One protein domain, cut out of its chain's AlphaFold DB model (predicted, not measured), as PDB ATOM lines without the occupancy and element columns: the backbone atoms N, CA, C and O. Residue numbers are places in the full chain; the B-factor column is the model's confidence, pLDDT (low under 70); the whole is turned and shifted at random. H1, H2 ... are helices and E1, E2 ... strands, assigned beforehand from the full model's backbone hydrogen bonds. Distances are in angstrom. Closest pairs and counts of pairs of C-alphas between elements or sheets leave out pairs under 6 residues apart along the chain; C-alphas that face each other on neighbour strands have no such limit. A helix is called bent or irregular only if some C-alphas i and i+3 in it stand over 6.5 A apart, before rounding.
ATOM      1  N   GLN A  37      38.923 -55.991  -2.419       85.88
ATOM      2  CA  GLN A  37      38.098 -55.520  -3.530       85.88
ATOM      3  C   GLN A  37      38.388 -54.049  -3.862       85.88
ATOM      4  O   GLN A  37      38.496 -53.683  -5.033       85.88
ATOM      5  N   GLU A  38      38.532 -53.212  -2.836       88.12
ATOM      6  CA  GLU A  38      38.902 -51.810  -2.971       88.12
ATOM      7  C   GLU A  38      40.304 -51.670  -3.581       88.12
ATOM      8  O   GLU A  38      40.488 -50.895  -4.521       88.12
ATOM      9  N   VAL A  39      41.272 -52.466  -3.104       89.31
ATOM     10  CA  VAL A  39      42.644 -52.496  -3.642       89.31
ATOM     11  C   VAL A  39      42.659 -52.889  -5.118       89.31
ATOM     12  O   VAL A  39      43.266 -52.194  -5.930       89.31
ATOM     13  N   GLU A  40      41.980 -53.971  -5.492       91.38
ATOM     14  CA  GLU A  40      41.955 -54.440  -6.879       91.38
ATOM     15  C   GLU A  40      41.274 -53.432  -7.806       91.38
ATOM     16  O   GLU A  40      41.721 -53.213  -8.932       91.38
ATOM     17  N   ARG A  41      40.237 -52.732  -7.333       91.06
ATOM     18  CA  ARG A  41      39.611 -51.660  -8.116       91.06
ATOM     19  C   ARG A  41      40.579 -50.509  -8.394       91.06
ATOM     20  O   ARG A  41      40.557 -49.975  -9.497       91.06
ATOM     21  N   LEU A  42      41.432 -50.156  -7.432       91.06
ATOM     22  CA  LEU A  42      42.461 -49.124  -7.604       91.06
ATOM     23  C   LEU A  42      43.600 -49.580  -8.517       91.06
ATOM     24  O   LEU A  42      44.084 -48.794  -9.329       91.06
ATOM     25  N   LYS A  43      44.020 -50.844  -8.425       92.06
ATOM     26  CA  LYS A  43      45.056 -51.408  -9.305       92.06
ATOM     27  C   LYS A  43      44.635 -51.446 -10.769       92.06
ATOM     28  O   LYS A  43      45.455 -51.185 -11.636       92.06
ATOM     29  N   ASN A  44      43.360 -51.719 -11.029       93.69
ATOM     30  CA  ASN A  44      42.823 -51.836 -12.385       93.69
ATOM     31  C   ASN A  44      42.495 -50.490 -13.054       93.69
ATOM     32  O   ASN A  44      42.035 -50.478 -14.195       93.69
ATOM     33  N   LEU A  45      42.695 -49.356 -12.371       94.94
ATOM     34  CA  LEU A  45      42.549 -48.047 -13.007       94.94
ATOM     35  C   LEU A  45      43.646 -47.832 -14.062       94.94
ATOM     36  O   LEU A  45      44.803 -48.173 -13.790       94.94
ATOM     37  N   PRO A  46      43.326 -47.224 -15.217       95.00
ATOM     38  CA  PRO A  46      44.338 -46.876 -16.204       95.00
ATOM     39  C   PRO A  46      45.344 -45.869 -15.629       95.00
ATOM     40  O   PRO A  46      45.061 -45.158 -14.663       95.00
ATOM     41  N   GLU A  47      46.534 -45.825 -16.216       94.81
ATOM     42  CA  GLU A  47      47.519 -44.784 -15.924       94.81
ATOM     43  C   GLU A  47      46.939 -43.396 -16.242       94.81
ATOM     44  O   GLU A  47      46.190 -43.223 -17.206       94.81
ATOM     45  N   GLY A  48      47.233 -42.415 -15.393       94.81
ATOM     46  CA  GLY A  48      46.699 -41.060 -15.483       94.81
ATOM     47  C   GLY A  48      45.258 -40.904 -14.990       94.81
ATOM     48  O   GLY A  48      44.741 -39.786 -15.019       94.81
ATOM     49  N   ALA A  49      44.604 -41.974 -14.517       96.06
ATOM     50  CA  ALA A  49      43.254 -41.880 -13.968       96.06
ATOM     51  C   ALA A  49      43.198 -40.891 -12.795       96.06
ATOM     52  O   ALA A  49      44.042 -40.908 -11.891       96.06
ATOM     53  N   MET A  50      42.165 -40.051 -12.781       95.62
ATOM     54  CA  MET A  50      41.917 -39.113 -11.702       95.62
ATOM     55  C   MET A  50      41.066 -39.742 -10.608       95.62
ATOM     56  O   MET A  50      39.888 -40.062 -10.794       95.62
ATOM     57  N   VAL A  51      41.658 -39.838  -9.423       95.94
ATOM     58  CA  VAL A  51      41.004 -40.344  -8.221       95.94
ATOM     59  C   VAL A  51      40.703 -39.181  -7.292       95.94
ATOM     60  O   VAL A  51      41.600 -38.494  -6.801       95.94
ATOM     61  N   GLY A  52      39.417 -38.959  -7.043       95.75
ATOM     62  CA  GLY A  52      38.970 -38.038  -6.011       95.75
ATOM     63  C   GLY A  52      38.802 -38.752  -4.676       95.75
ATOM     64  O   GLY A  52      38.197 -39.815  -4.623       95.75
ATOM     65  N   VAL A  53      39.289 -38.167  -3.589       96.00
ATOM     66  CA  VAL A  53      39.050 -38.634  -2.221       96.00
ATOM     67  C   VAL A  53      38.197 -37.603  -1.503       96.00
ATOM     68  O   VAL A  53      38.556 -36.428  -1.455       96.00
ATOM     69  N   VAL A  54      37.073 -38.049  -0.949       96.94
ATOM     70  CA  VAL A  54      36.136 -37.195  -0.218       96.94
ATOM     71  C   VAL A  54      35.782 -37.851   1.104       96.94
ATOM     72  O   VAL A  54      35.256 -38.960   1.120       96.94
ATOM     73  N   SER A  55      36.040 -37.181   2.220       95.75
ATOM     74  CA  SER A  55      35.765 -37.717   3.558       95.75
ATOM     75  C   SER A  55      35.406 -36.599   4.526       95.75
ATOM     76  O   SER A  55      35.772 -35.440   4.311       95.75
ATOM     77  N   ILE A  56      34.700 -36.962   5.594       94.88
ATOM     78  CA  ILE A  56      34.493 -36.104   6.765       94.88
ATOM     79  C   ILE A  56      35.737 -36.051   7.674       94.88
ATOM     80  O   ILE A  56      35.906 -35.117   8.449       94.88
ATOM     81  N   GLY A  57      36.611 -37.061   7.609       89.81
ATOM     82  CA  GLY A  57      37.758 -37.194   8.505       89.81
ATOM     83  C   GLY A  57      39.084 -36.894   7.817       89.81
ATOM     84  O   GLY A  57      39.480 -37.605   6.895       89.81
ATOM     85  N   GLU A  58      39.841 -35.923   8.324       87.62
ATOM     86  CA  GLU A  58      41.183 -35.601   7.807       87.62
ATOM     87  C   GLU A  58      42.141 -36.800   7.862       87.62
ATOM     88  O   GLU A  58      42.886 -37.050   6.916       87.62
ATOM     89  N   THR A  59      42.068 -37.609   8.923       85.56
ATOM     90  CA  THR A  59      42.873 -38.836   9.057       85.56
ATOM     91  C   THR A  59      42.609 -39.823   7.921       85.56
ATOM     92  O   THR A  59      43.527 -40.497   7.457       85.56
ATOM     93  N   MET A  60      41.364 -39.901   7.448       86.31
ATOM     94  CA  MET A  60      40.988 -40.773   6.340       86.31
ATOM     95  C   MET A  60      41.518 -40.245   5.005       86.31
ATOM     96  O   MET A  60      41.997 -41.027   4.184       86.31
ATOM     97  N   LEU A  61      41.472 -38.925   4.800       90.38
ATOM     98  CA  LEU A  61      42.054 -38.280   3.620       90.38
ATOM     99  C   LEU A  61      43.558 -38.560   3.533       90.38
ATOM    100  O   LEU A  61      44.062 -38.919   2.467       90.38
ATOM    101  N   GLU A  62      44.259 -38.456   4.663       87.00
ATOM    102  CA  GLU A  62      45.695 -38.719   4.719       87.00
ATOM    103  C   GLU A  62      46.022 -40.200   4.522       87.00
ATOM    104  O   GLU A  62      46.883 -40.540   3.709       87.00
ATOM    105  N   TYR A  63      45.270 -41.095   5.170       88.25
ATOM    106  CA  TYR A  63      45.396 -42.534   4.944       88.25
ATOM    107  C   TYR A  63      45.215 -42.891   3.463       88.25
ATOM    108  O   TYR A  63      46.034 -43.613   2.894       88.25
ATOM    109  N   ALA A  64      44.167 -42.369   2.819       89.75
ATOM    110  CA  ALA A  64      43.892 -42.642   1.414       89.75
ATOM    111  C   ALA A  64      45.031 -42.156   0.506       89.75
ATOM    112  O   ALA A  64      45.411 -42.874  -0.420       89.75
ATOM    113  N   ARG A  65      45.612 -40.982   0.792       88.06
ATOM    114  CA  ARG A  65      46.772 -40.446   0.064       88.06
ATOM    115  C   ARG A  65      47.961 -41.404   0.134       88.06
ATOM    116  O   ARG A  65      48.457 -41.831  -0.907       88.06
ATOM    117  N   VAL A  66      48.379 -41.774   1.346       88.50
ATOM    118  CA  VAL A  66      49.520 -42.679   1.578       88.50
ATOM    119  C   VAL A  66      49.274 -44.044   0.940       88.50
ATOM    120  O   VAL A  66      50.160 -44.598   0.288       88.50
ATOM    121  N   MET A  67      48.057 -44.574   1.077       89.00
ATOM    122  CA  MET A  67      47.655 -45.841   0.473       89.00
ATOM    123  C   MET A  67      47.774 -45.805  -1.056       89.00
ATOM    124  O   MET A  67      48.330 -46.733  -1.636       89.00
ATOM    125  N   MET A  68      47.270 -44.761  -1.722       89.75
ATOM    126  CA  MET A  68      47.327 -44.668  -3.186       89.75
ATOM    127  C   MET A  68      48.761 -44.553  -3.701       89.75
ATOM    128  O   MET A  68      49.116 -45.288  -4.619       89.75
ATOM    129  N   VAL A  69      49.593 -43.721  -3.067       88.06
ATOM    130  CA  VAL A  69      51.024 -43.621  -3.403       88.06
ATOM    131  C   VAL A  69      51.718 -44.971  -3.211       88.06
ATOM    132  O   VAL A  69      52.491 -45.398  -4.060       88.06
ATOM    133  N   SER A  70      51.395 -45.700  -2.142       88.44
ATOM    134  CA  SER A  70      51.983 -47.023  -1.886       88.44
ATOM    135  C   SER A  70      51.544 -48.086  -2.902       88.44
ATOM    136  O   SER A  70      52.302 -49.008  -3.189       88.44
ATOM    137  N   LEU A  71      50.319 -47.993  -3.430       88.69
ATOM    138  CA  LEU A  71      49.756 -48.978  -4.363       88.69
ATOM    139  C   LEU A  71      50.103 -48.708  -5.830       88.69
ATOM    140  O   LEU A  71      50.190 -49.654  -6.609       88.69
ATOM    141  N   ARG A  72      50.204 -47.435  -6.221       91.75
ATOM    142  CA  ARG A  72      50.271 -46.998  -7.625       91.75
ATOM    143  C   ARG A  72      51.316 -45.914  -7.892       91.75
ATOM    144  O   ARG A  72      51.435 -45.473  -9.025       91.75
ATOM    145  N   GLY A  73      52.065 -45.477  -6.879       85.50
ATOM    146  CA  GLY A  73      53.068 -44.426  -7.037       85.50
ATOM    147  C   GLY A  73      52.457 -43.130  -7.567       85.50
ATOM    148  O   GLY A  73      51.507 -42.603  -6.985       85.50
ATOM    149  N   GLU A  74      53.009 -42.637  -8.675       85.12
ATOM    150  CA  GLU A  74      52.582 -41.407  -9.356       85.12
ATOM    151  C   GLU A  74      51.627 -41.660 -10.538       85.12
ATOM    152  O   GLU A  74      51.193 -40.710 -11.187       85.12
ATOM    153  N   ASP A  75      51.227 -42.913 -10.790       92.19
ATOM    154  CA  ASP A  75      50.368 -43.282 -11.928       92.19
ATOM    155  C   ASP A  75      48.944 -42.710 -11.835       92.19
ATOM    156  O   ASP A  75      48.192 -42.748 -12.809       92.19
ATOM    157  N   LEU A  76      48.523 -42.255 -10.651       93.69
ATOM    158  CA  LEU A  76      47.177 -41.749 -10.388       93.69
ATOM    159  C   LEU A  76      47.204 -40.256 -10.061       93.69
ATOM    160  O   LEU A  76      47.956 -39.797  -9.200       93.69
ATOM    161  N   LEU A  77      46.287 -39.500 -10.663       93.81
ATOM    162  CA  LEU A  77      46.069 -38.097 -10.321       93.81
ATOM    163  C   LEU A  77      45.140 -38.001  -9.110       93.81
ATOM    164  O   LEU A  77      43.920 -38.111  -9.228       93.81
ATOM    165  N   VAL A  78      45.712 -37.770  -7.929       93.62
ATOM    166  CA  VAL A  78      44.948 -37.697  -6.677       93.62
ATOM    167  C   VAL A  78      44.477 -36.269  -6.381       93.62
ATOM    168  O   VAL A  78      45.261 -35.313  -6.335       93.62
ATOM    169  N   ARG A  79      43.176 -36.119  -6.115       94.94
ATOM    170  CA  ARG A  79      42.558 -34.884  -5.606       94.94
ATOM    171  C   ARG A  79      41.776 -35.176  -4.340       94.94
ATOM    172  O   ARG A  79      41.052 -36.158  -4.272       94.94
ATOM    173  N   ILE A  80      41.927 -34.321  -3.339       95.06
ATOM    174  CA  ILE A  80      41.382 -34.531  -2.000       95.06
ATOM    175  C   ILE A  80      40.491 -33.342  -1.660       95.06
ATOM    176  O   ILE A  80      40.922 -32.200  -1.797       95.06
ATOM    177  N   GLU A  81      39.270 -33.610  -1.217       96.81
ATOM    178  CA  GLU A  81      38.321 -32.595  -0.768       96.81
ATOM    179  C   GLU A  81      37.630 -33.052   0.518       96.81
ATOM    180  O   GLU A  81      37.409 -34.244   0.733       96.81
ATOM    181  N   THR A  82      37.251 -32.106   1.373       95.94
ATOM    182  CA  THR A  82      36.424 -32.432   2.538       95.94
ATOM    183  C   THR A  82      34.958 -32.544   2.129       95.94
ATOM    184  O   THR A  82      34.501 -31.916   1.164       95.94
ATOM    185  N   PHE A  83      34.184 -33.343   2.859       96.44
ATOM    186  CA  PHE A  83      32.765 -33.533   2.561       96.44
ATOM    187  C   PHE A  83      31.931 -32.250   2.738       96.44
ATOM    188  O   PHE A  83      30.952 -32.030   2.014       96.44
ATOM    189  N   GLU A  84      32.344 -31.366   3.649       95.81
ATOM    190  CA  GLU A  84      31.728 -30.062   3.907       95.81
ATOM    191  C   GLU A  84      31.860 -29.132   2.699       95.81
ATOM    192  O   GLU A  84      30.951 -28.342   2.419       95.81
ATOM    193  N   ALA A  85      32.948 -29.255   1.932       96.12
ATOM    194  CA  ALA A  85      33.219 -28.461   0.739       96.12
ATOM    195  C   ALA A  85      32.364 -28.915  -0.461       96.12
ATOM    196  O   ALA A  85      32.871 -29.256  -1.530       96.12
ATOM    197  N   THR A  86      31.035 -28.881  -0.303       96.62
ATOM    198  CA  THR A  86      30.066 -29.520  -1.209       96.62
ATOM    199  C   THR A  86      30.260 -29.143  -2.672       96.62
ATOM    200  O   THR A  86      30.313 -30.016  -3.532       96.62
ATOM    201  N   LYS A  87      30.440 -27.852  -2.970       97.31
ATOM    202  CA  LYS A  87      30.656 -27.399  -4.351       97.31
ATOM    203  C   LYS A  87      31.951 -27.958  -4.955       97.31
ATOM    204  O   LYS A  87      31.972 -28.270  -6.144       97.31
ATOM    205  N   LYS A  88      33.011 -28.092  -4.152       97.38
ATOM    206  CA  LYS A  88      34.318 -28.579  -4.607       97.38
ATOM    207  C   LYS A  88      34.284 -30.075  -4.877       97.38
ATOM    208  O   LYS A  88      34.615 -30.489  -5.986       97.38
ATOM    209  N   TRP A  89      33.799 -30.875  -3.925       97.00
ATOM    210  CA  TRP A  89      33.737 -32.318  -4.145       97.00
ATOM    211  C   TRP A  89      32.725 -32.687  -5.232       97.00
ATOM    212  O   TRP A  89      32.961 -33.633  -5.974       97.00
ATOM    213  N   GLN A  90      31.640 -31.922  -5.412       97.81
ATOM    214  CA  GLN A  90      30.725 -32.113  -6.542       97.81
ATOM    215  C   GLN A  90      31.387 -31.797  -7.886       97.81
ATOM    216  O   GLN A  90      31.148 -32.505  -8.863       97.81
ATOM    217  N   ALA A  91      32.214 -30.751  -7.963       97.31
ATOM    218  CA  ALA A  91      32.993 -30.468  -9.165       97.31
ATOM    219  C   ALA A  91      33.975 -31.612  -9.454       97.31
ATOM    220  O   ALA A  91      33.984 -32.129 -10.568       97.31
ATOM    221  N   LEU A  92      34.704 -32.076  -8.435       97.12
ATOM    222  CA  LEU A  92      35.602 -33.228  -8.518       97.12
ATOM    223  C   LEU A  92      34.871 -34.502  -8.966       97.12
ATOM    224  O   LEU A  92      35.317 -35.185  -9.882       97.12
ATOM    225  N   ALA A  93      33.702 -34.785  -8.393       96.44
ATOM    226  CA  ALA A  93      32.876 -35.936  -8.734       96.44
ATOM    227  C   ALA A  93      32.413 -35.941 -10.194       96.44
ATOM    228  O   ALA A  93      32.149 -37.013 -10.731       96.44
ATOM    229  N   LYS A  94      32.334 -34.793 -10.874       95.88
ATOM    230  CA  LYS A  94      32.016 -34.759 -12.311       95.88
ATOM    231  C   LYS A  94      33.176 -35.264 -13.160       95.88
ATOM    232  O   LYS A  94      32.939 -36.010 -14.102       95.88
ATOM    233  N   ILE A  95      34.399 -34.900 -12.793       95.69
ATOM    234  CA  ILE A  95      35.594 -35.116 -13.614       95.69
ATOM    235  C   ILE A  95      36.404 -36.357 -13.222       95.69
ATOM    236  O   ILE A  95      37.143 -36.863 -14.051       95.69
ATOM    237  N   ALA A  96      36.280 -36.860 -11.989       97.00
ATOM    238  CA  ALA A  96      37.053 -38.012 -11.522       97.00
ATOM    239  C   ALA A  96      36.603 -39.322 -12.183       97.00
ATOM    240  O   ALA A  96      35.400 -39.530 -12.390       97.00
ATOM    241  N   ASP A  97      37.556 -40.220 -12.423       96.44
ATOM    242  CA  ASP A  97      37.330 -41.590 -12.899       96.44
ATOM    243  C   ASP A  97      36.847 -42.503 -11.767       96.44
ATOM    244  O   ASP A  97      36.042 -43.413 -11.975       96.44
ATOM    245  N   LEU A  98      37.295 -42.221 -10.542       96.31
ATOM    246  CA  LEU A  98      36.875 -42.898  -9.321       96.31
ATOM    247  C   LEU A  98      36.799 -41.896  -8.167       96.31
ATOM    248  O   LEU A  98      37.698 -41.080  -7.983       96.31
ATOM    249  N   ILE A  99      35.744 -41.987  -7.361       96.88
ATOM    250  CA  ILE A  99      35.651 -41.311  -6.069       96.88
ATOM    251  C   ILE A  99      35.792 -42.339  -4.952       96.88
ATOM    252  O   ILE A  99      34.993 -43.268  -4.852       96.88
ATOM    253  N   ILE A 100      36.788 -42.146  -4.097       95.12
ATOM    254  CA  ILE A 100      36.951 -42.851  -2.832       95.12
ATOM    255  C   ILE A 100      36.309 -42.018  -1.726       95.12
ATOM    256  O   ILE A 100      36.497 -40.802  -1.659       95.12
ATOM    257  N   THR A 101      35.573 -42.670  -0.835       95.12
ATOM    258  CA  THR A 101      34.956 -42.003   0.307       95.12
ATOM    259  C   THR A 101      34.848 -42.907   1.529       95.12
ATOM    260  O   THR A 101      35.088 -44.106   1.428       95.12
ATOM    261  N   ASP A 102      34.531 -42.346   2.692       91.31
ATOM    262  CA  ASP A 102      34.173 -43.131   3.872       91.31
ATOM    263  C   ASP A 102      32.713 -43.619   3.798       91.31
ATOM    264  O   ASP A 102      31.907 -43.174   2.974       91.31
ATOM    265  N   SER A 103      32.353 -44.553   4.678       89.44
ATOM    266  CA  SER A 103      31.005 -45.128   4.704       89.44
ATOM    267  C   SER A 103      29.916 -44.119   5.079       89.44
ATOM    268  O   SER A 103      28.750 -44.358   4.776       89.44
ATOM    269  N   TYR A 104      30.267 -43.017   5.751       91.81
ATOM    270  CA  TYR A 104      29.314 -41.988   6.166       91.81
ATOM    271  C   TYR A 104      28.879 -41.134   4.969       91.81
ATOM    272  O   TYR A 104      27.693 -40.877   4.766       91.81
ATOM    273  N   CYS A 105      29.832 -40.737   4.133       93.44
ATOM    274  CA  CYS A 105      29.604 -39.899   2.961       93.44
ATOM    275  C   CYS A 105      29.100 -40.683   1.733       93.44
ATOM    276  O   CYS A 105      28.582 -40.077   0.786       93.44
ATOM    277  N   PHE A 106      29.237 -42.016   1.740       94.75
ATOM    278  CA  PHE A 106      28.998 -42.884   0.585       94.75
ATOM    279  C   PHE A 106      27.643 -42.673  -0.091       94.75
ATOM    280  O   PHE A 106      27.602 -42.510  -1.309       94.75
ATOM    281  N   GLU A 107      26.543 -42.649   0.663       95.00
ATOM    282  CA  GLU A 107      25.198 -42.566   0.082       95.00
ATOM    283  C   GLU A 107      25.019 -41.284  -0.748       95.00
ATOM    284  O   GLU A 107      24.667 -41.340  -1.928       95.00
ATOM    285  N   LYS A 108      25.348 -40.126  -0.162       96.06
ATOM    286  CA  LYS A 108      25.196 -38.817  -0.815       96.06
ATOM    287  C   LYS A 108      26.081 -38.694  -2.052       96.06
ATOM    288  O   LYS A 108      25.651 -38.160  -3.075       96.06
ATOM    289  N   ILE A 109      27.321 -39.169  -1.963       96.50
ATOM    290  CA  ILE A 109      28.269 -39.093  -3.077       96.50
ATOM    291  C   ILE A 109      27.867 -40.067  -4.183       96.50
ATOM    292  O   ILE A 109      27.888 -39.686  -5.348       96.50
ATOM    293  N   SER A 110      27.446 -41.286  -3.841       96.56
ATOM    294  CA  SER A 110      26.951 -42.287  -4.794       96.56
ATOM    295  C   SER A 110      25.699 -41.808  -5.526       96.56
ATOM    296  O   SER A 110      25.615 -41.939  -6.747       96.56
ATOM    297  N   HIS A 111      24.773 -41.146  -4.826       96.19
ATOM    298  CA  HIS A 111      23.605 -40.527  -5.451       96.19
ATOM    299  C   HIS A 111      23.989 -39.477  -6.511       96.19
ATOM    300  O   HIS A 111      23.347 -39.386  -7.553       96.19
ATOM    301  N   PHE A 112      25.055 -38.708  -6.273       95.56
ATOM    302  CA  PHE A 112      25.514 -37.662  -7.191       95.56
ATOM    303  C   PHE A 112      26.420 -38.179  -8.324       95.56
ATOM    304  O   PHE A 112      26.285 -37.761  -9.470       95.56
ATOM    305  N   ALA A 113      27.374 -39.055  -8.005       94.00
ATOM    306  CA  ALA A 113      28.435 -39.500  -8.910       94.00
ATOM    307  C   ALA A 113      28.139 -40.852  -9.586       94.00
ATOM    308  O   ALA A 113      28.822 -41.225 -10.539       94.00
ATOM    309  N   GLY A 114      27.132 -41.594  -9.121       93.12
ATOM    310  CA  GLY A 114      26.737 -42.890  -9.665       93.12
ATOM    311  C   GLY A 114      27.720 -44.018  -9.333       93.12
ATOM    312  O   GLY A 114      28.271 -44.104  -8.240       93.12
ATOM    313  N   LYS A 115      27.951 -44.924 -10.292       88.12
ATOM    314  CA  LYS A 115      28.689 -46.186 -10.065       88.12
ATOM    315  C   LYS A 115      30.199 -46.026  -9.851       88.12
ATOM    316  O   LYS A 115      30.861 -46.985  -9.452       88.12
ATOM    317  N   LYS A 116      30.763 -44.842 -10.093       93.31
ATOM    318  CA  LYS A 116      32.198 -44.559  -9.923       93.31
ATOM    319  C   LYS A 116      32.592 -44.199  -8.490       93.31
ATOM    320  O   LYS A 116      33.595 -43.533  -8.281       93.31
ATOM    321  N   VAL A 117      31.809 -44.624  -7.502       95.94
ATOM    322  CA  VAL A 117      32.098 -44.397  -6.082       95.94
ATOM    323  C   VAL A 117      32.527 -45.705  -5.427       95.94
ATOM    324  O   VAL A 117      32.015 -46.784  -5.739       95.94
ATOM    325  N   LEU A 118      33.497 -45.601  -4.530       93.62
ATOM    326  CA  LEU A 118      34.042 -46.678  -3.722       93.62
ATOM    327  C   LEU A 118      34.079 -46.218  -2.263       93.62
ATOM    328  O   LEU A 118      34.740 -45.233  -1.943       93.62
ATOM    329  N   SER A 119      33.379 -46.930  -1.381       91.94
ATOM    330  CA  SER A 119      33.548 -46.751   0.064       91.94
ATOM    331  C   SER A 119      34.811 -47.482   0.495       91.94
ATOM    332  O   SER A 119      34.928 -48.683   0.262       91.94
ATOM    333  N   LEU A 120      35.744 -46.780   1.126       89.12
ATOM    334  CA  LEU A 120      36.963 -47.354   1.669       89.12
ATOM    335  C   LEU A 120      36.699 -47.806   3.106       89.12
ATOM    336  O   LEU A 120      36.623 -47.001   4.033       89.12
TER     337      LEU A 120
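Overview. This is residues 37 to 120 of the 140 residues of the protein "Transcriptional regulator" of bacterium (UniProt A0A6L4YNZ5). A twisted sheet of four parallel strands forms the core, with helices over both its faces: the long H2 covers one face, and H3 and H4 lie side by side over the other. The short H1 is at the E4 and E3 side of the sheet and meets the last turns of H2, giving three layers, with H1 and H2 on one face and H3 and H4 on the other. The printed part has 84 residues with four named helices and four named strands, in the order H1 E1 H2 E2 H3 E3 H4 E4; the sheet's order is E2 E1 E3 E4, and the class is mixed, helices and strands. The whole is compact, with a radius of gyration of the C-alphas of 11.4 A, and rounded, spanning 28 by 24 by 22 A.

Arrangement. H1, residues 37 to 43, touches H2, residues 58 to 72, with 68 to 72 of H2 alone; the closest C-alphas, of Lys 43 and Arg 72, are 7.0 A apart, at a steep tilt of 56 degrees, the same way. E1, residues 50 to 55, is parallel to E2, residues 77 to 82, with N 53 and O 79 2.8 A apart. E1, H2 and E2 form a strand-helix-strand unit, two parallel neighbour strands with a helix between, its crossover right-handed. H2's height over the sheet is 9.1 A. H3, residues 86 to 95, is on the opposite face, at a height over the sheet of 8.8 A; Glu 81 and Trp 89 have the closest C-alphas of E2 and H3, 5.7 A. E3, residues 98 to 101, is parallel to E1, with N 100 and O 52 2.8 A apart; E2, H3 and E3 form a split unit, with E1 between the strands, also right-handed. H4, residues 106 to 116, touches H3 at a shallow tilt of 15 degrees, the same way, the closest C-alphas being those of Ala 93 and Ala 113, 5.7 A. E4, residues 117 to 119, is parallel to E3, with N 118 and O 99 2.8 A apart; E3, H4 and E4 form another right-handed strand-helix-strand unit. Every O i to N i+4 pair is within hydrogen-bond range in H1 and H2, 5 of 6 in H3 and 5 of 7 in H4.

Along the chain. H1 begins at C-alpha 37 (38.098, -55.520, -3.530) and is 9.9 A long. E1 is 16.5 A, H2 21.2 A, E2 17.0 A, H3 14.7 A, E3 9.9 A and H4 11.1 A; H4 is irregular, with C-alphas 112 and 115 9.5 A apart. E4, 6.7 A, ends at C-alpha 119 (33.548, -46.751, 0.064).

Size, cuts and confidence. The two C-alphas farthest apart, of Gly 73 and His 111, are 29.8 A apart. The printed part has no cut and no long link. Mean pLDDT of the printed part is 93.1, and no printed residue is under 70.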